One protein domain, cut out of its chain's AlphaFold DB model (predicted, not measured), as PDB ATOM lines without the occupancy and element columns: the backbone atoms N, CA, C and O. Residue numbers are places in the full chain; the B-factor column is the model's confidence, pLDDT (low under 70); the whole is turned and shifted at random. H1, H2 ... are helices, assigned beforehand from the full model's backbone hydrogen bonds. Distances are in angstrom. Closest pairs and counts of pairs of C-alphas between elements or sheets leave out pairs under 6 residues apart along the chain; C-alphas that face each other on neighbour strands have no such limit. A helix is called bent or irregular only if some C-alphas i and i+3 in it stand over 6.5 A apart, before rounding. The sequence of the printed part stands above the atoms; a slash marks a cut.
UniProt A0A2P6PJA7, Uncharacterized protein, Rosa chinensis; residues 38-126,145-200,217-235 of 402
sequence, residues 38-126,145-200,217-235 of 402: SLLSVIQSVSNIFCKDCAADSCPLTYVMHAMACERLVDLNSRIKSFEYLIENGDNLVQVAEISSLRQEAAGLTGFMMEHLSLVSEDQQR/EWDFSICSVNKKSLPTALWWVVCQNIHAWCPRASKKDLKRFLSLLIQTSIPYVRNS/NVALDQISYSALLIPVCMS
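Overview. This is residues 38 to 126, 145 to 200 and 217 to 235 of the 402 residues of an uncharacterized protein of Rosa chinensis (UniProt A0A2P6PJA7). The long helices H2 and H3 fold into a hairpin along the longest axis, with H1 on one side of it and short H6 crossing it on another. Away from the hairpin's turn, H5 packs on residues 59 to 70 of H2, H8 lies side by side with H5, H7 crosses H8, and H4 follows H3 to meet H5 and H7. The printed part has 164 residues with eight named helices, H1 to H8 in order along the chain, and no named strand; its class is all helix, and the whole is compact, with a radius of gyration of the C-alphas of 17.3 A and spans of 56 by 39 by 26 A.

Arrangement. H2, residues 59 to 88, is the hub, touching four helices. It forms a helical hairpin with H3, residues 94 to 115, at a shallow tilt of 30 degrees, closest C-alphas Leu 73 and Ala 106, 5.7 A. H1, residues 39 to 50, makes an up-and-down bundle with them, each helix running against the one before; it touches H2 with residues 39 to 43 alone, closest C-alphas Ile 43 and Met 65, 6.5 A. H6, residues 170 to 176, irregular with C-alphas 172 and 175 7.0 A apart, touches H2 at a steep tilt of 66 degrees, closest C-alphas Val 74 and Ala 172, 5.4 A. H5, residues 158 to 168, touches H2's residues 59 to 70 alone, closest C-alphas Leu 158 and Cys 59, 6.1 A. H8, residues 220 to 229, touches H5 at a shallow tilt of 9 degrees, closest C-alphas Leu 220 and Thr 160, 5.2 A. H7, residues 179 to 200, only just irregular with C-alphas 192 and 195 6.9 A apart, touches H8 about perpendicular at 73 degrees, closest C-alphas Ser 193 and Asp 221, 4.7 A. H4, residues 117 to 126, touches H5, closest C-alphas Val 120 and Pro 159, 5.0 A. Every O i to N i+4 pair is within hydrogen-bond range in H1, H2, H3, H5 and H8, but 3 of 6 in H4, 15 of 18 in H7 and 1 of 3 in H6, where 1 of 4 O i to N i+3 pairs is.

Along the chain. H2 runs 43.3 A from C-alpha 59 at (168.300, 170.131, 173.796) to C-alpha 88 at (135.423, 156.538, 198.468). H3 measures 32.5 A and H7 32.0 A; H8 ends at C-alpha 229, (166.097, 145.069, 187.025).

Size, cuts and confidence. The C-alphas of Leu 93 and Asn 199, the two farthest apart, are 56.9 A apart. Residues 127 to 144 and 201 to 216 are not printed, with C-alpha gaps of 16.8 A and 17.8 A. Of the links printed whole, none is long. Mean pLDDT of the printed part is 78.0; 34 residues are under 70, among them 50 to 57 and 120 to 126.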
ATOM      1  N   SER A  38     147.824 174.884 182.766       83.12
ATOM      2  CA  SER A  38     148.458 173.603 183.106       83.12
ATOM      3  C   SER A  38     149.896 173.535 182.585       83.12
ATOM      4  O   SER A  38     150.230 174.167 181.576       83.12
ATOM      5  N   LEU A  39     150.748 172.711 183.210       86.69
ATOM      6  CA  LEU A  39     152.131 172.531 182.746       86.69
ATOM      7  C   LEU A  39     152.168 172.053 181.289       86.69
ATOM      8  O   LEU A  39     153.001 172.501 180.508       86.69
ATOM      9  N   LEU A  40     151.227 171.188 180.905       86.75
ATOM     10  CA  LEU A  40     151.085 170.730 179.527       86.75
ATOM     11  C   LEU A  40     150.855 171.896 178.555       86.75
ATOM     12  O   LEU A  40     151.487 171.943 177.502       86.75
ATOM     13  N   SER A  41     149.987 172.847 178.911       86.25
ATOM     14  CA  SER A  41     149.740 174.037 178.092       86.25
ATOM     15  C   SER A  41     150.990 174.906 177.973       86.25
ATOM     16  O   SER A  41     151.259 175.439 176.900       86.25
ATOM     17  N   VAL A  42     151.768 175.039 179.050       87.06
ATOM     18  CA  VAL A  42     153.039 175.778 179.033       87.06
ATOM     19  C   VAL A  42     154.046 175.084 178.115       87.06
ATOM     20  O   VAL A  42     154.602 175.730 177.229       87.06
ATOM     21  N   ILE A  43     154.226 173.767 178.258       87.06
ATOM     22  CA  ILE A  43     155.117 172.958 177.413       87.06
ATOM     23  C   ILE A  43     154.727 173.079 175.937       87.06
ATOM     24  O   ILE A  43     155.600 173.270 175.094       87.06
ATOM     25  N   GLN A  44     153.434 173.012 175.610       86.81
ATOM     26  CA  GLN A  44     152.949 173.155 174.236       86.81
ATOM     27  C   GLN A  44     153.229 174.551 173.671       86.81
ATOM     28  O   GLN A  44     153.697 174.671 172.540       86.81
ATOM     29  N   SER A  45     152.987 175.605 174.452       85.00
ATOM     30  CA  SER A  45     153.278 176.984 174.047       85.00
ATOM     31  C   SER A  45     154.771 177.202 173.804       85.00
ATOM     32  O   SER A  45     155.151 177.722 172.760       85.00
ATOM     33  N   VAL A  46     155.623 176.743 174.724       84.31
ATOM     34  CA  VAL A  46     157.086 176.824 174.595       84.31
ATOM     35  C   VAL A  46     157.560 176.006 173.390       84.31
ATOM     36  O   VAL A  46     158.296 176.519 172.550       84.31
ATOM     37  N   SER A  47     157.081 174.772 173.225       81.12
ATOM     38  CA  SER A  47     157.449 173.918 172.088       81.12
ATOM     39  C   SER A  47     157.043 174.538 170.748       81.12
ATOM     40  O   SER A  47     157.808 174.500 169.792       81.12
ATOM     41  N   ASN A  48     155.876 175.182 170.668       79.50
ATOM     42  CA  ASN A  48     155.445 175.875 169.452       79.50
ATOM     43  C   ASN A  48     156.360 177.045 169.063       79.50
ATOM     44  O   ASN A  48     156.463 177.345 167.875       79.50
ATOM     45  N   ILE A  49     156.998 177.697 170.037       78.81
ATOM     46  CA  ILE A  49     157.902 178.831 169.814       78.81
ATOM     47  C   ILE A  49     159.308 178.336 169.456       78.81
ATOM     48  O   ILE A  49     159.910 178.821 168.504       78.81
ATOM     49  N   PHE A  50     159.828 177.358 170.200       69.25
ATOM     50  CA  PHE A  50     161.234 176.950 170.110       69.25
ATOM     51  C   PHE A  50     161.490 175.745 169.194       69.25
ATOM     52  O   PHE A  50     162.627 175.544 168.772       69.25
ATOM     53  N   CYS A  51     160.467 174.952 168.853       63.62
ATOM     54  CA  CYS A  51     160.634 173.742 168.039       63.62
ATOM     55  C   CYS A  51     160.214 173.907 166.567       63.62
ATOM     56  O   CYS A  51     160.422 172.970 165.799       63.62
ATOM     57  N   LYS A  52     159.625 175.044 166.154       54.69
ATOM     58  CA  LYS A  52     159.084 175.201 164.790       54.69
ATOM     59  C   LYS A  52     160.083 175.644 163.718       54.69
ATOM     60  O   LYS A  52     159.947 175.139 162.614       54.69
ATOM     61  N   ASP A  53     161.080 176.491 164.006       47.50
ATOM     62  CA  ASP A  53     161.878 177.082 162.907       47.50
ATOM     63  C   ASP A  53     163.393 177.234 163.117       47.50
ATOM     64  O   ASP A  53     164.123 177.306 162.131       47.50
ATOM     65  N   CYS A  54     163.935 177.271 164.337       48.62
ATOM     66  CA  CYS A  54     165.388 177.364 164.510       48.62
ATOM     67  C   CYS A  54     165.787 177.177 165.973       48.62
ATOM     68  O   CYS A  54     165.484 178.029 166.800       48.62
ATOM     69  N   ALA A  55     166.524 176.118 166.289       47.06
ATOM     70  CA  ALA A  55     167.523 176.172 167.349       47.06
ATOM     71  C   ALA A  55     168.443 174.970 167.189       47.06
ATOM     72  O   ALA A  55     168.053 173.822 167.399       47.06
ATOM     73  N   ALA A  56     169.694 175.229 166.834       50.69
ATOM     74  CA  ALA A  56     170.712 174.199 166.886       50.69
ATOM     75  C   ALA A  56     170.923 173.644 168.315       50.69
ATOM     76  O   ALA A  56     171.488 172.559 168.402       50.69
ATOM     77  N   ASP A  57     170.370 174.286 169.364       62.59
ATOM     78  CA  ASP A  57     170.629 174.001 170.788       62.59
ATOM     79  C   ASP A  57     169.384 174.057 171.719       62.59
ATOM     80  O   ASP A  57     169.467 174.531 172.850       62.59
ATOM     81  N   SER A  58     168.203 173.568 171.312       80.00
ATOM     82  CA  SER A  58     167.053 173.440 172.244       80.00
ATOM     83  C   SER A  58     167.114 172.200 173.153       80.00
ATOM     84  O   SER A  58     166.203 171.961 173.944       80.00
ATOM     85  N   CYS A  59     168.184 171.403 173.081       83.25
ATOM     86  CA  CYS A  59     168.300 170.131 173.796       83.25
ATOM     87  C   CYS A  59     168.178 170.261 175.329       83.25
ATOM     88  O   CYS A  59     167.393 169.500 175.903       83.25
ATOM     89  N   PRO A  60     168.830 171.236 176.002       86.81
ATOM     90  CA  PRO A  60     168.627 171.447 177.435       86.81
ATOM     91  C   PRO A  60     167.175 171.792 177.775       86.81
ATOM     92  O   PRO A  60     166.629 171.281 178.748       86.81
ATOM     93  N   LEU A  61     166.516 172.609 176.946       87.44
ATOM     94  CA  LEU A  61     165.120 172.993 177.152       87.44
ATOM     95  C   LEU A  61     164.182 171.788 177.002       87.44
ATOM     96  O   LEU A  61     163.313 171.581 177.845       87.44
ATOM     97  N   THR A  62     164.388 170.954 175.981       86.31
ATOM     98  CA  THR A  62     163.632 169.707 175.792       86.31
ATOM     99  C   THR A  62     163.805 168.759 176.975       86.31
ATOM    100  O   THR A  62     162.817 168.197 177.455       86.31
ATOM    101  N   TYR A  63     165.034 168.611 177.479       87.56
ATOM    102  CA  TYR A  63     165.313 167.825 178.680       87.56
ATOM    103  C   TYR A  63     164.584 168.385 179.910       87.56
ATOM    104  O   TYR A  63     163.885 167.642 180.599       87.56
ATOM    105  N   VAL A  64     164.673 169.697 180.154       89.38
ATOM    106  CA  VAL A  64     164.006 170.356 181.288       89.38
ATOM    107  C   VAL A  64     162.489 170.182 181.208       89.38
ATOM    108  O   VAL A  64     161.865 169.841 182.209       89.38
ATOM    109  N   MET A  65     161.883 170.316 180.023       89.75
ATOM    110  CA  MET A  65     160.449 170.055 179.838       89.75
ATOM    111  C   MET A  65     160.066 168.604 180.158       89.75
ATOM    112  O   MET A  65     159.016 168.378 180.754       89.75
ATOM    113  N   HIS A  66     160.913 167.623 179.828       88.19
ATOM    114  CA  HIS A  66     160.673 166.221 180.194       88.19
ATOM    115  C   HIS A  66     160.810 165.965 181.689       88.19
ATOM    116  O   HIS A  66     159.977 165.258 182.258       88.19
ATOM    117  N   ALA A  67     161.828 166.543 182.328       88.38
ATOM    118  CA  ALA A  67     162.004 166.448 183.770       88.38
ATOM    119  C   ALA A  67     160.797 167.060 184.502       88.38
ATOM    120  O   ALA A  67     160.182 166.393 185.330       88.38
ATOM    121  N   MET A  68     160.372 168.268 184.113       89.69
ATOM    122  CA  MET A  68     159.179 168.914 184.674       89.69
ATOM    123  C   MET A  68     157.909 168.089 184.444       89.69
ATOM    124  O   MET A  68     157.100 167.945 185.360       89.69
ATOM    125  N   ALA A  69     157.726 167.525 183.244       90.44
ATOM    126  CA  ALA A  69     156.585 166.663 182.947       90.44
ATOM    127  C   ALA A  69     156.551 165.425 183.857       90.44
ATOM    128  O   ALA A  69     155.475 165.051 184.320       90.44
ATOM    129  N   CYS A  70     157.709 164.821 184.154       87.81
ATOM    130  CA  CYS A  70     157.809 163.684 185.071       87.81
ATOM    131  C   CYS A  70     157.454 164.060 186.505       87.81
ATOM    132  O   CYS A  70     156.603 163.404 187.102       87.81
ATOM    133  N   GLU A  71     158.063 165.120 187.033       85.69
ATOM    134  CA  GLU A  71     157.798 165.599 188.395       85.69
ATOM    135  C   GLU A  71     156.315 165.936 188.577       85.69
ATOM    136  O   GLU A  71     155.660 165.492 189.523       85.69
ATOM    137  N   ARG A  72     155.729 166.638 187.600       89.75
ATOM    138  CA  ARG A  72     154.297 166.932 187.609       89.75
ATOM    139  C   ARG A  72     153.456 165.665 187.529       89.75
ATOM    140  O   ARG A  72     152.426 165.589 188.186       89.75
ATOM    141  N   LEU A  73     153.867 164.660 186.764       89.31
ATOM    142  CA  LEU A  73     153.137 163.399 186.679       89.31
ATOM    143  C   LEU A  73     153.154 162.624 188.006       89.31
ATOM    144  O   LEU A  73     152.142 162.023 188.366       89.31
ATOM    145  N   VAL A  74     154.261 162.665 188.752       85.94
ATOM    146  CA  VAL A  74     154.352 162.098 190.108       85.94
ATOM    147  C   VAL A  74     153.391 162.819 191.060       85.94
ATOM    148  O   VAL A  74     152.587 162.160 191.724       85.94
ATOM    149  N   ASP A  75     153.399 164.154 191.064       85.00
ATOM    150  CA  ASP A  75     152.479 164.980 191.862       85.00
ATOM    151  C   ASP A  75     151.007 164.705 191.500       85.00
ATOM    152  O   ASP A  75     150.192 164.407 192.374       85.00
ATOM    153  N   LEU A  76     150.669 164.690 190.205       86.56
ATOM    154  CA  LEU A  76     149.324 164.363 189.720       86.56
ATOM    155  C   LEU A  76     148.879 162.969 190.164       86.56
ATOM    156  O   LEU A  76     147.728 162.787 190.553       86.56
ATOM    157  N   ASN A  77     149.771 161.979 190.135       86.25
ATOM    158  CA  ASN A  77     149.455 160.630 190.593       86.25
ATOM    159  C   ASN A  77     149.143 160.579 192.083       86.25
ATOM    160  O   ASN A  77     148.230 159.851 192.473       86.25
ATOM    161  N   SER A  78     149.890 161.327 192.895       84.19
ATOM    162  CA  SER A  78     149.628 161.436 194.328       84.19
ATOM    163  C   SER A  78     148.276 162.098 194.574       84.19
ATOM    164  O   SER A  78     147.439 161.526 195.262       84.19
ATOM    165  N   ARG A  79     148.016 163.244 193.934       82.75
ATOM    166  CA  ARG A  79     146.746 163.974 194.075       82.75
ATOM    167  C   ARG A  79     145.548 163.140 193.647       82.75
ATOM    168  O   ARG A  79     144.565 163.079 194.372       82.75
ATOM    169  N   ILE A  80     145.633 162.470 192.495       84.25
ATOM    170  CA  ILE A  80     144.555 161.608 191.996       84.25
ATOM    171  C   ILE A  80     144.238 160.507 193.010       84.25
ATOM    172  O   ILE A  80     143.067 160.303 193.300       84.25
ATOM    173  N   LYS A  81     145.252 159.852 193.592       84.31
ATOM    174  CA  LYS A  81     145.037 158.832 194.629       84.31
ATOM    175  C   LYS A  81     144.394 159.408 195.891       84.31
ATOM    176  O   LYS A  81     143.502 158.779 196.447       84.31
ATOM    177  N   SER A  82     144.827 160.588 196.336       78.38
ATOM    178  CA  SER A  82     144.238 161.250 197.505       78.38
ATOM    179  C   SER A  82     142.762 161.579 197.276       78.38
ATOM    180  O   SER A  82     141.929 161.278 198.123       78.38
ATOM    181  N   PHE A  83     142.416 162.133 196.113       79.75
ATOM    182  CA  PHE A  83     141.020 162.423 195.790       79.75
ATOM    183  C   PHE A  83     140.183 161.154 195.571       79.75
ATOM    184  O   PHE A  83     139.024 161.124 195.967       79.75
ATOM    185  N   GLU A  84     140.745 160.093 194.979       83.50
ATOM    186  CA  GLU A  84     140.076 158.786 194.881       83.50
ATOM    187  C   GLU A  84     139.690 158.260 196.272       83.50
ATOM    188  O   GLU A  84     138.549 157.852 196.472       83.50
ATOM    189  N   TYR A  85     140.596 158.366 197.247       80.75
ATOM    190  CA  TYR A  85     140.336 157.982 198.636       80.75
ATOM    191  C   TYR A  85     139.232 158.822 199.305       80.75
ATOM    192  O   TYR A  85     138.398 158.287 200.032       80.75
ATOM    193  N   LEU A  86     139.192 160.134 199.057       75.50
ATOM    194  CA  LEU A  86     138.154 161.012 199.615       75.50
ATOM    195  C   LEU A  86     136.765 160.748 199.020       75.50
ATOM    196  O   LEU A  86     135.775 160.730 199.751       75.50
ATOM    197  N   ILE A  87     136.691 160.486 197.713       77.50
ATOM    198  CA  ILE A  87     135.445 160.100 197.031       77.50
ATOM    199  C   ILE A  87     134.906 158.788 197.602       77.50
ATOM    200  O   ILE A  87     133.712 158.678 197.887       77.50
ATOM    201  N   GLU A  88     135.784 157.804 197.817       80.19
ATOM    202  CA  GLU A  88     135.423 156.538 198.468       80.19
ATOM    203  C   GLU A  88     134.853 156.751 199.886       80.19
ATOM    204  O   GLU A  88     134.040 155.944 200.339       80.19
ATOM    205  N   ASN A  89     135.190 157.870 200.539       78.19
ATOM    206  CA  ASN A  89     134.750 158.228 201.889       78.19
ATOM    207  C   ASN A  89     133.572 159.226 201.962       78.19
ATOM    208  O   ASN A  89     133.118 159.514 203.070       78.19
ATOM    209  N   GLY A  90     133.019 159.701 200.835       70.75
ATOM    210  CA  GLY A  90     131.698 160.357 200.806       70.75
ATOM    211  C   GLY A  90     131.601 161.810 200.311       70.75
ATOM    212  O   GLY A  90     130.479 162.312 200.225       70.75
ATOM    213  N   ASP A  91     132.694 162.475 199.915       60.56
ATOM    214  CA  ASP A  91     132.683 163.892 199.493       60.56
ATOM    215  C   ASP A  91     132.650 164.064 197.958       60.56
ATOM    216  O   ASP A  91     133.670 164.069 197.274       60.56
ATOM    217  N   ASN A  92     131.455 164.185 197.367       64.06
ATOM    218  CA  ASN A  92     131.245 163.523 196.069       64.06
ATOM    219  C   ASN A  92     130.993 164.348 194.789       64.06
ATOM    220  O   ASN A  92     130.798 163.720 193.752       64.06
ATOM    221  N   LEU A  93     131.018 165.690 194.756       59.41
ATOM    222  CA  LEU A  93     130.781 166.403 193.472       59.41
ATOM    223  C   LEU A  93     131.911 167.315 192.980       59.41
ATOM    224  O   LEU A  93     132.312 167.202 191.823       59.41
ATOM    225  N   VAL A  94     132.448 168.196 193.828       61.56
ATOM    226  CA  VAL A  94     133.524 169.125 193.421       61.56
ATOM    227  C   VAL A  94     134.822 168.359 193.120       61.56
ATOM    228  O   VAL A  94     135.478 168.616 192.112       61.56
ATOM    229  N   GLN A  95     135.111 167.317 193.904       64.44
ATOM    230  CA  GLN A  95     136.312 166.485 193.768       64.44
ATOM    231  C   GLN A  95     136.320 165.639 192.479       64.44
ATOM    232  O   GLN A  95     137.375 165.389 191.899       64.44
ATOM    233  N   VAL A  96     135.152 165.238 191.956       68.25
ATOM    234  CA  VAL A  96     135.052 164.425 190.724       68.25
ATOM    235  C   VAL A  96     135.494 165.220 189.490       68.25
ATOM    236  O   VAL A  96     136.235 164.706 188.644       68.25
ATOM    237  N   ALA A  97     135.058 166.480 189.387       70.19
ATOM    238  CA  ALA A  97     135.446 167.371 188.295       70.19
ATOM    239  C   ALA A  97     136.955 167.665 188.337       70.19
ATOM    240  O   ALA A  97     137.630 167.583 187.308       70.19
ATOM    241  N   GLU A  98     137.507 167.894 189.529       75.75
ATOM    242  CA  GLU A  98     138.943 168.094 189.727       75.75
ATOM    243  C   GLU A  98     139.760 166.857 189.324       75.75
ATOM    244  O   GLU A  98     140.666 166.988 188.498       75.75
ATOM    245  N   ILE A  99     139.398 165.642 189.763       83.19
ATOM    246  CA  ILE A  99     140.084 164.403 189.338       83.19
ATOM    247  C   ILE A  99     140.099 164.258 187.817       83.19
ATOM    248  O   ILE A  99     141.110 163.843 187.246       83.19
ATOM    249  N   SER A 100     138.983 164.566 187.151       86.06
ATOM    250  CA  SER A 100     138.888 164.443 185.696       86.06
ATOM    251  C   SER A 100     139.912 165.334 184.983       86.06
ATOM    252  O   SER A 100     140.624 164.861 184.092       86.06
ATOM    253  N   SER A 101     140.076 166.573 185.458       85.50
ATOM    254  CA  SER A 101     141.059 167.522 184.931       85.50
ATOM    255  C   SER A 101     142.499 167.063 185.193       85.50
ATOM    256  O   SER A 101     143.322 167.063 184.275       85.50
ATOM    257  N   LEU A 102     142.784 166.549 186.398       86.69
ATOM    258  CA  LEU A 102     144.101 166.014 186.763       86.69
ATOM    259  C   LEU A 102     144.459 164.787 185.915       86.69
ATOM    260  O   LEU A 102     145.595 164.642 185.462       86.69
ATOM    261  N   ARG A 103     143.489 163.899 185.661       90.50
ATOM    262  CA  ARG A 103     143.670 162.727 184.793       90.50
ATOM    263  C   ARG A 103     143.936 163.136 183.348       90.50
ATOM    264  O   ARG A 103     144.785 162.518 182.705       90.50
ATOM    265  N   GLN A 104     143.249 164.163 182.851       90.50
ATOM    266  CA  GLN A 104     143.468 164.688 181.504       90.50
ATOM    267  C   GLN A 104     144.865 165.306 181.358       90.50
ATOM    268  O   GLN A 104     145.563 164.996 180.392       90.50
ATOM    269  N   GLU A 105     145.306 166.115 182.326       90.00
ATOM    270  CA  GLU A 105     146.669 166.662 182.349       90.00
ATOM    271  C   GLU A 105     147.707 165.531 182.386       90.00
ATOM    272  O   GLU A 105     148.621 165.499 181.561       90.00
ATOM    273  N   ALA A 106     147.524 164.547 183.271       90.88
ATOM    274  CA  ALA A 106     148.432 163.410 183.412       90.88
ATOM    275  C   ALA A 106     148.530 162.572 182.124       90.88
ATOM    276  O   ALA A 106     149.617 162.125 181.747       90.88
ATOM    277  N   ALA A 107     147.407 162.366 181.428       91.88
ATOM    278  CA  ALA A 107     147.381 161.677 180.140       91.88
ATOM    279  C   ALA A 107     148.134 162.467 179.059       91.88
ATOM    280  O   ALA A 107     148.917 161.884 178.309       91.88
ATOM    281  N   GLY A 108     147.950 163.789 179.007       91.06
ATOM    282  CA  GLY A 108     148.653 164.646 178.055       91.06
ATOM    283  C   GLY A 108     150.162 164.720 178.308       91.06
ATOM    284  O   GLY A 108     150.937 164.596 177.361       91.06
ATOM    285  N   LEU A 109     150.593 164.821 179.570       92.06
ATOM    286  CA  LEU A 109     152.014 164.771 179.944       92.06
ATOM    287  C   LEU A 109     152.643 163.413 179.613       92.06
ATOM    288  O   LEU A 109     153.748 163.360 179.075       92.06
ATOM    289  N   THR A 110     151.915 162.318 179.851       92.25
ATOM    290  CA  THR A 110     152.356 160.980 179.429       92.25
ATOM    291  C   THR A 110     152.519 160.921 177.909       92.25
ATOM    292  O   THR A 110     153.534 160.431 177.425       92.25
ATOM    293  N   GLY A 111     151.563 161.460 177.145       90.62
ATOM    294  CA  GLY A 111     151.650 161.539 175.684       90.62
ATOM    295  C   GLY A 111     152.888 162.301 175.205       90.62
ATOM    296  O   GLY A 111     153.639 161.781 174.383       90.62
ATOM    297  N   PHE A 112     153.143 163.477 175.783       89.69
ATOM    298  CA  PHE A 112     154.325 164.297 175.495       89.69
ATOM    299  C   PHE A 112     155.642 163.540 175.743       89.69
ATOM    300  O   PHE A 112     156.519 163.514 174.876       89.69
ATOM    301  N   MET A 113     155.765 162.862 176.889       88.88
ATOM    302  CA  MET A 113     156.949 162.052 177.204       88.88
ATOM    303  C   MET A 113     157.142 160.895 176.212       88.88
ATOM    304  O   MET A 113     158.265 160.578 175.822       88.88
ATOM    305  N   MET A 114     156.050 160.241 175.803       88.12
ATOM    306  CA  MET A 114     156.102 159.083 174.902       88.12
ATOM    307  C   MET A 114     156.381 159.467 173.443       88.12
ATOM    308  O   MET A 114     156.911 158.645 172.687       88.12
ATOM    309  N   GLU A 115     156.059 160.696 173.036       86.19
ATOM    310  CA  GLU A 115     156.351 161.224 171.699       86.19
ATOM    311  C   GLU A 115     157.855 161.193 171.405       86.19
ATOM    312  O   GLU A 115     158.275 160.698 170.359       86.19
ATOM    313  N   HIS A 116     158.673 161.573 172.388       79.56
ATOM    314  CA  HIS A 116     160.128 161.670 172.262       79.56
ATOM    315  C   HIS A 116     160.858 160.319 172.337       79.56
ATOM    316  O   HIS A 116     162.065 160.251 172.102       79.56
ATOM    317  N   LEU A 117     160.138 159.208 172.550       77.69
ATOM    318  CA  LEU A 117     160.695 157.858 172.390       77.69
ATOM    319  C   LEU A 117     161.160 157.569 170.951       77.69
ATOM    320  O   LEU A 117     161.863 156.583 170.725       77.69
ATOM    321  N   SER A 118     160.755 158.373 169.958       74.19
ATOM    322  CA  SER A 118     161.307 158.292 168.596       74.19
ATOM    323  C   SER A 118     162.776 158.627 168.521       74.19
ATOM    324  O   SER A 118     163.498 157.911 167.830       74.19
ATOM    325  N   LEU A 119     163.220 159.617 169.287       71.81
ATOM    326  CA  LEU A 119     164.607 160.063 169.291       71.81
ATOM    327  C   LEU A 119     165.539 158.925 169.725       71.81
ATOM    328  O   LEU A 119     166.542 158.660 169.078       71.81
ATOM    329  N   VAL A 120     165.127 158.147 170.732       68.50
ATOM    330  CA  VAL A 120     165.857 156.947 171.179       68.50
ATOM    331  C   VAL A 120     165.858 155.845 170.110       68.50
ATOM    332  O   VAL A 120     166.803 155.072 170.007       68.50
ATOM    333  N   SER A 121     164.804 155.745 169.293       60.88
ATOM    334  CA  SER A 121     164.683 154.697 168.269       60.88
ATOM    335  C   SER A 121     165.488 154.956 166.991       60.88
ATOM    336  O   SER A 121     165.879 153.999 166.320       60.88
ATOM    337  N   GLU A 122     165.727 156.222 166.645       57.12
ATOM    338  CA  GLU A 122     166.405 156.626 165.407       57.12
ATOM    339  C   GLU A 122     167.917 156.369 165.462       57.12
ATOM    340  O   GLU A 122     168.481 155.843 164.499       57.12
ATOM    341  N   ASP A 123     168.558 156.598 166.610       51.88
ATOM    342  CA  ASP A 123     169.982 156.287 166.791       51.88
ATOM    343  C   ASP A 123     170.256 154.774 166.825       51.88
ATOM    344  O   ASP A 123     171.285 154.298 166.340       51.88
ATOM    345  N   GLN A 124     169.292 153.975 167.291       50.59
ATOM    346  CA  GLN A 124     169.433 152.519 167.359       50.59
ATOM    347  C   GLN A 124     169.275 151.793 166.026       50.59
ATOM    348  O   GLN A 124     169.862 150.720 165.853       50.59
ATOM    349  N   GLN A 125     168.522 152.346 165.066       45.50
ATOM    350  CA  GLN A 125     168.458 151.749 163.728       45.50
ATOM    351  C   GLN A 125     169.857 151.660 163.107       45.50
ATOM    352  O   GLN A 125     170.142 150.683 162.422       45.50
ATOM    353  N   ARG A 126     170.785 152.565 163.442       40.53
ATOM    354  CA  ARG A 126     172.182 152.489 162.981       40.53
ATOM    355  C   ARG A 126     172.973 151.323 163.585       40.53
ATOM    356  O   ARG A 126     173.825 150.771 162.897       40.53
ATOM    357  N   GLU A 145     177.256 159.168 176.084       72.19
ATOM    358  CA  GLU A 145     177.142 159.269 177.523       72.19
ATOM    359  C   GLU A 145     176.761 160.686 177.943       72.19
ATOM    360  O   GLU A 145     177.164 161.698 177.364       72.19
ATOM    361  N   TRP A 146     175.988 160.744 179.016       79.19
ATOM    362  CA  TRP A 146     175.539 161.986 179.612       79.19
ATOM    363  C   TRP A 146     175.971 162.054 181.073       79.19
ATOM    364  O   TRP A 146     175.822 161.085 181.814       79.19
ATOM    365  N   ASP A 147     176.503 163.199 181.486       77.25
ATOM    366  CA  ASP A 147     177.099 163.461 182.806       77.25
ATOM    367  C   ASP A 147     176.087 163.934 183.865       77.25
ATOM    368  O   ASP A 147     176.458 164.517 184.882       77.25
ATOM    369  N   PHE A 148     174.794 163.729 183.611       77.62
ATOM    370  CA  PHE A 148     173.677 164.273 184.389       77.62
ATOM    371  C   PHE A 148     173.542 165.807 184.383       77.62
ATOM    372  O   PHE A 148     172.586 166.335 184.957       77.62
ATOM    373  N   SER A 149     174.445 166.544 183.730       76.12
ATOM    374  CA  SER A 149     174.384 168.002 183.679       76.12
ATOM    375  C   SER A 149     173.348 168.465 182.662       76.12
ATOM    376  O   SER A 149     173.328 168.036 181.511       76.12
ATOM    377  N   ILE A 150     172.481 169.393 183.066       77.56
ATOM    378  CA  ILE A 150     171.502 170.021 182.165       77.56
ATOM    379  C   ILE A 150     172.226 170.837 181.088       77.56
ATOM    380  O   ILE A 150     171.830 170.838 179.924       77.56
ATOM    381  N   CYS A 151     173.310 171.514 181.472       74.00
ATOM    382  CA  CYS A 151     174.068 172.405 180.598       74.00
ATOM    383  C   CYS A 151     174.905 171.657 179.548       74.00
ATOM    384  O   CYS A 151     175.336 172.275 178.581       74.00
ATOM    385  N   SER A 152     175.138 170.355 179.730       77.25
ATOM    386  CA  SER A 152     175.889 169.511 178.791       77.25
ATOM    387  C   SER A 152     174.985 168.782 177.784       77.25
ATOM    388  O   SER A 152     175.492 168.143 176.854       77.25
ATOM    389  N   VAL A 153     173.653 168.859 177.951       83.50
ATOM    390  CA  VAL A 153     172.695 168.185 177.067       83.50
ATOM    391  C   VAL A 153     172.774 168.802 175.676       83.50
ATOM    392  O   VAL A 153     172.399 169.949 175.449       83.50
ATOM    393  N   ASN A 154     173.219 168.001 174.723       83.56
ATOM    394  CA  ASN A 154     173.335 168.358 173.320       83.56
ATOM    395  C   ASN A 154     172.568 167.333 172.475       83.56
ATOM    396  O   ASN A 154     171.952 166.406 172.998       83.56
ATOM    397  N   LYS A 155     172.597 167.480 171.149       81.88
ATOM    398  CA  LYS A 155     171.856 166.591 170.240       81.88
ATOM    399  C   LYS A 155     172.217 165.109 170.384       81.88
ATOM    400  O   LYS A 155     171.342 164.281 170.169       81.88
ATOM    401  N   LYS A 156     173.465 164.787 170.743       81.38
ATOM    402  CA  LYS A 156     173.944 163.407 170.922       81.38
ATOM    403  C   LYS A 156     173.547 162.831 172.282       81.38
ATOM    404  O   LYS A 156     173.104 161.696 172.358       81.38
ATOM    405  N   SER A 157     173.651 163.622 173.353       82.31
ATOM    406  CA  SER A 157     173.323 163.168 174.713       82.31
ATOM    407  C   SER A 157     171.829 163.249 175.053       82.31
ATOM    408  O   SER A 157     171.380 162.593 175.994       82.31
ATOM    409  N   LEU A 158     171.030 164.007 174.289       85.12
ATOM    410  CA  LEU A 158     169.594 164.179 174.531       85.12
ATOM    411  C   LEU A 158     168.812 162.852 174.548       85.12
ATOM    412  O   LEU A 158     168.071 162.649 175.510       85.12
ATOM    413  N   PRO A 159     168.953 161.925 173.579       85.25
ATOM    414  CA  PRO A 159     168.273 160.630 173.640       85.25
ATOM    415  C   PRO A 159     168.595 159.853 174.922       85.25
ATOM    416  O   PRO A 159     167.677 159.339 175.563       85.25
ATOM    417  N   THR A 160     169.862 159.833 175.347       84.94
ATOM    418  CA  THR A 160     170.307 159.200 176.601       84.94
ATOM    419  C   THR A 160     169.688 159.872 177.829       84.94
ATOM    420  O   THR A 160     169.158 159.186 178.704       84.94
ATOM    421  N   ALA A 161     169.681 161.205 177.874       85.44
ATOM    422  CA  ALA A 161     169.116 161.977 178.979       85.44
ATOM    423  C   ALA A 161     167.588 161.810 179.092       85.44
ATOM    424  O   ALA A 161     167.054 161.609 180.183       85.44
ATOM    425  N   LEU A 162     166.865 161.826 177.967       88.06
ATOM    426  CA  LEU A 162     165.421 161.569 177.946       88.06
ATOM    427  C   LEU A 162     165.105 160.127 178.347       88.06
ATOM    428  O   LEU A 162     164.164 159.876 179.102       88.06
ATOM    429  N   TRP A 163     165.908 159.175 177.874       88.69
ATOM    430  CA  TRP A 163     165.753 157.771 178.226       88.69
ATOM    431  C   TRP A 163     165.972 157.522 179.720       88.69
ATOM    432  O   TRP A 163     165.176 156.809 180.329       88.69
ATOM    433  N   TRP A 164     166.968 158.174 180.335       86.69
ATOM    434  CA  TRP A 164     167.158 158.175 181.790       86.69
ATOM    435  C   TRP A 164     165.882 158.586 182.524       86.69
ATOM    436  O   TRP A 164     165.382 157.846 183.372       86.69
ATOM    437  N   VAL A 165     165.327 159.742 182.155       85.88
ATOM    438  CA  VAL A 165     164.137 160.319 182.789       85.88
ATOM    439  C   VAL A 165     162.935 159.374 182.691       85.88
ATOM    440  O   VAL A 165     162.252 159.135 183.691       85.88
ATOM    441  N   VAL A 166     162.705 158.770 181.520       87.88
ATOM    442  CA  VAL A 166     161.624 157.792 181.317       87.88
ATOM    443  C   VAL A 166     161.863 156.523 182.145       87.88
ATOM    444  O   VAL A 166     160.941 156.040 182.805       87.88
ATOM    445  N   CYS A 167     163.081 155.983 182.151       84.88
ATOM    446  CA  CYS A 167     163.422 154.750 182.861       84.88
ATOM    447  C   CYS A 167     163.356 154.875 184.390       84.88
ATOM    448  O   CYS A 167     162.920 153.934 185.050       84.88
ATOM    449  N   GLN A 168     163.729 156.022 184.963       81.94
ATOM    450  CA  GLN A 168     163.635 156.235 186.414       81.94
ATOM    451  C   GLN A 168     162.182 156.389 186.891       81.94
ATOM    452  O   GLN A 168     161.829 155.988 187.999       81.94
ATOM    453  N   ASN A 169     161.301 156.899 186.028       81.56
ATOM    454  CA  ASN A 169     159.934 157.269 186.399       81.56
ATOM    455  C   ASN A 169     158.860 156.306 185.870       81.56
ATOM    456  O   ASN A 169     157.703 156.700 185.724       81.56
ATOM    457  N   ILE A 170     159.199 155.031 185.614       84.19
ATOM    458  CA  ILE A 170     158.257 154.016 185.084       84.19
ATOM    459  C   ILE A 170     156.965 153.955 185.904       84.19
ATOM    460  O   ILE A 170     155.873 153.907 185.341       84.19
ATOM    461  N   HIS A 171     157.069 154.008 187.231       80.00
ATOM    462  CA  HIS A 171     155.913 153.964 188.130       80.00
ATOM    463  C   HIS A 171     154.933 155.129 187.904       80.00
ATOM    464  O   HIS A 171     153.733 154.971 188.133       80.00
ATOM    465  N   ALA A 172     155.428 156.284 187.447       85.06
ATOM    466  CA  ALA A 172     154.632 157.486 187.276       85.06
ATOM    467  C   ALA A 172     153.825 157.458 185.970       85.06
ATOM    468  O   ALA A 172     152.615 157.697 185.975       85.06
ATOM    469  N   TRP A 173     154.470 157.122 184.853       88.19
ATOM    470  CA  TRP A 173     153.831 157.166 183.534       88.19
ATOM    471  C   TRP A 173     153.182 155.847 183.111       88.19
ATOM    472  O   TRP A 173     152.194 155.861 182.374       88.19
ATOM    473  N   CYS A 174     153.675 154.694 183.579       85.88
ATOM    474  CA  CYS A 174     153.201 153.388 183.109       85.88
ATOM    475  C   CYS A 174     151.689 153.159 183.290       85.88
ATOM    476  O   CYS A 174     151.084 152.611 182.366       85.88
ATOM    477  N   PRO A 175     151.036 153.578 184.397       84.12
ATOM    478  CA  PRO A 175     149.593 153.381 184.565       84.12
ATOM    479  C   PRO A 175     148.730 154.091 183.512       84.12
ATOM    480  O   PRO A 175     147.593 153.690 183.282       84.12
ATOM    481  N   ARG A 176     149.255 155.150 182.883       86.38
ATOM    482  CA  ARG A 176     148.529 156.013 181.936       86.38
ATOM    483  C   ARG A 176     149.013 155.864 180.495       86.38
ATOM    484  O   ARG A 176     148.414 156.434 179.587       86.38
ATOM    485  N   ALA A 177     150.077 155.099 180.271       86.88
ATOM    486  CA  ALA A 177     150.624 154.888 178.942       86.88
ATOM    487  C   ALA A 177     149.677 154.070 178.061       86.88
ATOM    488  O   ALA A 177     149.078 153.076 178.487       86.88
ATOM    489  N   SER A 178     149.600 154.439 176.782       87.94
ATOM    490  CA  SER A 178     148.866 153.630 175.821       87.94
ATOM    491  C   SER A 178     149.555 152.275 175.631       87.94
ATOM    492  O   SER A 178     150.774 152.117 175.757       87.94
ATOM    493  N   LYS A 179     148.785 151.267 175.210       84.81
ATOM    494  CA  LYS A 179     149.347 149.955 174.853       84.81
ATOM    495  C   LYS A 179     150.409 150.063 173.753       84.81
ATOM    496  O   LYS A 179     151.293 149.210 173.688       84.81
ATOM    497  N   LYS A 180     150.306 151.051 172.856       87.44
ATOM    498  CA  LYS A 180     151.276 151.292 171.778       87.44
ATOM    499  C   LYS A 180     152.602 151.793 172.351       87.44
ATOM    500  O   LYS A 180     153.643 151.250 171.983       87.44
ATOM    501  N   ASP A 181     152.550 152.724 173.293       86.12
ATOM    502  CA  ASP A 181     153.740 153.336 173.887       86.12
ATOM    503  C   ASP A 181     154.468 152.349 174.789       86.12
ATOM    504  O   ASP A 181     155.667 152.137 174.629       86.12
ATOM    505  N   LEU A 182     153.725 151.597 175.605       85.44
ATOM    506  CA  LEU A 182     154.283 150.523 176.427       85.44
ATOM    507  C   LEU A 182     155.042 149.487 175.584       85.44
ATOM    508  O   LEU A 182     156.126 149.016 175.923       85.44
ATOM    509  N   LYS A 183     154.459 149.124 174.438       83.31
ATOM    510  CA  LYS A 183     155.059 148.198 173.477       83.31
ATOM    511  C   LYS A 183     156.336 148.763 172.851       83.31
ATOM    512  O   LYS A 183     157.259 147.982 172.606       83.31
ATOM    513  N   ARG A 184     156.355 150.061 172.542       85.88
ATOM    514  CA  ARG A 184     157.514 150.766 171.989       85.88
ATOM    515  C   ARG A 184     158.634 150.812 173.022       85.88
ATOM    516  O   ARG A 184     159.708 150.294 172.739       85.88
ATOM    517  N   PHE A 185     158.329 151.298 174.224       87.00
ATOM    518  CA  PHE A 185     159.238 151.349 175.366       87.00
ATOM    519  C   PHE A 185     159.890 149.990 175.634       87.00
ATOM    520  O   PHE A 185     161.107 149.893 175.647       87.00
ATOM    521  N   LEU A 186     159.104 148.911 175.731       84.38
ATOM    522  CA  LEU A 186     159.639 147.557 175.939       84.38
ATOM    523  C   LEU A 186     160.613 147.103 174.860       84.38
ATOM    524  O   LEU A 186     161.588 146.416 175.148       84.38
ATOM    525  N   SER A 187     160.297 147.421 173.608       82.69
ATOM    526  CA  SER A 187     161.138 147.010 172.488       82.69
ATOM    527  C   SER A 187     162.477 147.744 172.549       82.69
ATOM    528  O   SER A 187     163.514 147.095 172.438       82.69
ATOM    529  N   LEU A 188     162.442 149.054 172.821       84.44
ATOM    530  CA  LEU A 188     163.634 149.876 173.017       84.44
ATOM    531  C   LEU A 188     164.443 149.402 174.218       84.44
ATOM    532  O   LEU A 188     165.635 149.181 174.076       84.44
ATOM    533  N   LEU A 189     163.804 149.149 175.359       85.38
ATOM    534  CA  LEU A 189     164.454 148.691 176.586       85.38
ATOM    535  C   LEU A 189     165.231 147.383 176.388       85.38
ATOM    536  O   LEU A 189     166.385 147.271 176.796       85.38
ATOM    537  N   ILE A 190     164.634 146.408 175.696       80.12
ATOM    538  CA  ILE A 190     165.323 145.155 175.359       80.12
ATOM    539  C   ILE A 190     166.504 145.437 174.418       80.12
ATOM    540  O   ILE A 190     167.609 144.968 174.673       80.12
ATOM    541  N   GLN A 191     166.297 146.216 173.354       78.75
ATOM    542  CA  GLN A 191     167.321 146.482 172.337       78.75
ATOM    543  C   GLN A 191     168.523 147.259 172.881       78.75
ATOM    544  O   GLN A 191     169.664 146.892 172.627       78.75
ATOM    545  N   THR A 192     168.262 148.313 173.648       78.25
ATOM    546  CA  THR A 192     169.271 149.160 174.303       78.25
ATOM    547  C   THR A 192     170.057 148.415 175.382       78.25
ATOM    548  O   THR A 192     171.218 148.729 175.566       78.25
ATOM    549  N   SER A 193     169.497 147.403 176.055       75.81
ATOM    550  CA  SER A 193     170.220 146.650 177.103       75.81
ATOM    551  C   SER A 193     171.242 145.623 176.589       75.81
ATOM    552  O   SER A 193     172.123 145.183 177.327       75.81
ATOM    553  N   ILE A 194     171.123 145.209 175.324       72.38
ATOM    554  CA  ILE A 194     171.931 144.135 174.729       72.38
ATOM    555  C   ILE A 194     173.446 144.435 174.731       72.38
ATOM    556  O   ILE A 194     174.203 143.530 175.095       72.38
ATOM    557  N   PRO A 195     173.918 145.639 174.344       71.31
ATOM    558  CA  PRO A 195     175.344 145.977 174.355       71.31
ATOM    559  C   PRO A 195     175.984 145.838 175.741       71.31
ATOM    560  O   PRO A 195     177.039 145.213 175.858       71.31
ATOM    561  N   TYR A 196     175.300 146.299 176.792       66.75
ATOM    562  CA  TYR A 196     175.785 146.202 178.169       66.75
ATOM    563  C   TYR A 196     176.010 144.745 178.591       66.75
ATOM    564  O   TYR A 196     177.073 144.374 179.091       66.75
ATOM    565  N   VAL A 197     175.024 143.884 178.323       60.62
ATOM    566  CA  VAL A 197     175.105 142.447 178.621       60.62
ATOM    567  C   VAL A 197     176.206 141.770 177.802       60.62
ATOM    568  O   VAL A 197     176.906 140.891 178.296       60.62
ATOM    569  N   ARG A 198     176.400 142.166 176.542       61.12
ATOM    570  CA  ARG A 198     177.473 141.613 175.708       61.12
ATOM    571  C   ARG A 198     178.853 141.912 176.297       61.12
ATOM    572  O   ARG A 198     179.697 141.018 176.326       61.12
ATOM    573  N   ASN A 199     179.055 143.131 176.788       57.53
ATOM    574  CA  ASN A 199     180.334 143.574 177.336       57.53
ATOM    575  C   ASN A 199     180.619 142.965 178.721       57.53
ATOM    576  O   ASN A 199     181.764 142.618 179.009       57.53
ATOM    577  N   SER A 200     179.593 142.743 179.551       55.00
ATOM    578  CA  SER A 200     179.752 142.160 180.894       55.00
ATOM    579  C   SER A 200     180.050 140.654 180.909       55.00
ATOM    580  O   SER A 200     180.593 140.150 181.887       55.00
ATOM    581  N   ASN A 217     179.634 159.794 183.790       69.12
ATOM    582  CA  ASN A 217     178.655 159.797 182.716       69.12
ATOM    583  C   ASN A 217     177.941 158.444 182.632       69.12
ATOM    584  O   ASN A 217     178.504 157.417 183.010       69.12
ATOM    585  N   VAL A 218     176.723 158.430 182.095       74.00
ATOM    586  CA  VAL A 218     175.928 157.215 181.912       74.00
ATOM    587  C   VAL A 218     175.568 157.019 180.449       74.00
ATOM    588  O   VAL A 218     175.109 157.945 179.782       74.00
ATOM    589  N   ALA A 219     175.761 155.790 179.975       82.44
ATOM    590  CA  ALA A 219     175.423 155.354 178.628       82.44
ATOM    591  C   ALA A 219     174.023 154.726 178.566       82.44
ATOM    592  O   ALA A 219     173.545 154.115 179.524       82.44
ATOM    593  N   LEU A 220     173.381 154.832 177.402       81.44
ATOM    594  CA  LEU A 220     172.020 154.354 177.142       81.44
ATOM    595  C   LEU A 220     171.798 152.880 177.538       81.44
ATOM    596  O   LEU A 220     170.738 152.518 178.046       81.44
ATOM    597  N   ASP A 221     172.797 152.025 177.331       75.94
ATOM    598  CA  ASP A 221     172.734 150.591 177.612       75.94
ATOM    599  C   ASP A 221     172.762 150.262 179.114       75.94
ATOM    600  O   ASP A 221     172.035 149.369 179.562       75.94
ATOM    601  N   GLN A 222     173.520 151.030 179.902       75.94
ATOM    602  CA  GLN A 222     173.551 150.950 181.366       75.94
ATOM    603  C   GLN A 222     172.201 151.345 181.978       75.94
ATOM    604  O   GLN A 222     171.684 150.662 182.869       75.94
ATOM    605  N   ILE A 223     171.591 152.419 181.463       80.12
ATOM    606  CA  ILE A 223     170.251 152.873 181.872       80.12
ATOM    607  C   ILE A 223     169.240 151.760 181.633       80.12
ATOM    608  O   ILE A 223     168.478 151.394 182.523       80.12
ATOM    609  N   SER A 224     169.258 151.175 180.442       81.38
ATOM    610  CA  SER A 224     168.305 150.131 180.087       81.38
ATOM    611  C   SER A 224     168.475 148.869 180.903       81.38
ATOM    612  O   SER A 224     167.486 148.279 181.331       81.38
ATOM    613  N   TYR A 225     169.720 148.456 181.136       74.94
ATOM    614  CA  TYR A 225     169.989 147.307 181.982       74.94
ATOM    615  C   TYR A 225     169.493 147.544 183.412       74.94
ATOM    616  O   TYR A 225     168.778 146.702 183.948       74.94
ATOM    617  N   SER A 226     169.785 148.706 184.007       75.56
ATOM    618  CA  SER A 226     169.289 149.032 185.351       75.56
ATOM    619  C   SER A 226     167.758 149.069 185.411       75.56
ATOM    620  O   SER A 226     167.167 148.458 186.299       75.56
ATOM    621  N   ALA A 227     167.095 149.664 184.418       76.88
ATOM    622  CA  ALA A 227     165.637 149.716 184.342       76.88
ATOM    623  C   ALA A 227     164.976 148.335 184.156       76.88
ATOM    624  O   ALA A 227     163.866 148.122 184.640       76.88
ATOM    625  N   LEU A 228     165.648 147.372 183.513       72.50
ATOM    626  CA  LEU A 228     165.170 145.983 183.413       72.50
ATOM    627  C   LEU A 228     165.161 145.246 184.754       72.50
ATOM    628  O   LEU A 228     164.376 144.310 184.925       72.50
ATOM    629  N   LEU A 229     166.024 145.651 185.687       67.00
ATOM    630  CA  LEU A 229     166.097 145.069 187.025       67.00
ATOM    631  C   LEU A 229     165.031 145.630 187.970       67.00
ATOM    632  O   LEU A 229     164.782 145.032 189.015       67.00
ATOM    633  N   ILE A 230     164.389 146.746 187.614       64.94
ATOM    634  CA  ILE A 230     163.345 147.365 188.425       64.94
ATOM    635  C   ILE A 230     162.022 146.602 188.198       64.94
ATOM    636  O   ILE A 230     161.467 146.636 187.094       64.94
ATOM    637  N   PRO A 231     161.452 145.930 189.220       55.62
ATOM    638  CA  PRO A 231     160.169 145.236 189.121       55.62
ATOM    639  C   PRO A 231     159.005 146.230 189.201       55.62
ATOM    640  O   PRO A 231     158.205 146.196 190.128       55.62
ATOM    641  N   VAL A 232     158.895 147.153 188.245       54.56
ATOM    642  CA  VAL A 232     157.834 148.169 188.266       54.56
ATOM    643  C   VAL A 232     156.915 148.032 187.053       54.56
ATOM    644  O   VAL A 232     157.336 148.115 185.903       54.56
ATOM    645  N   CYS A 233     155.633 147.818 187.368       45.19
ATOM    646  CA  CYS A 233     154.412 147.946 186.556       45.19
ATOM    647  C   CYS A 233     154.264 147.166 185.243       45.19
ATOM    648  O   CYS A 233     153.142 147.042 184.747       45.19
ATOM    649  N   MET A 234     155.318 146.585 184.684       52.94
ATOM    650  CA  MET A 234     155.176 145.764 183.487       52.94
ATOM    651  C   MET A 234     154.509 144.453 183.879       52.94
ATOM    652  O   MET A 234     155.047 143.706 184.699       52.94
ATOM    653  N   SER A 235     153.354 144.128 183.286       60.84
ATOM    654  CA  SER A 235     152.869 142.755 183.408       60.84
ATOM    655  C   SER A 235     153.993 141.850 182.901       60.84
ATOM    656  O   SER A 235     154.493 142.024 181.781       60.84
TER     657      SER A 235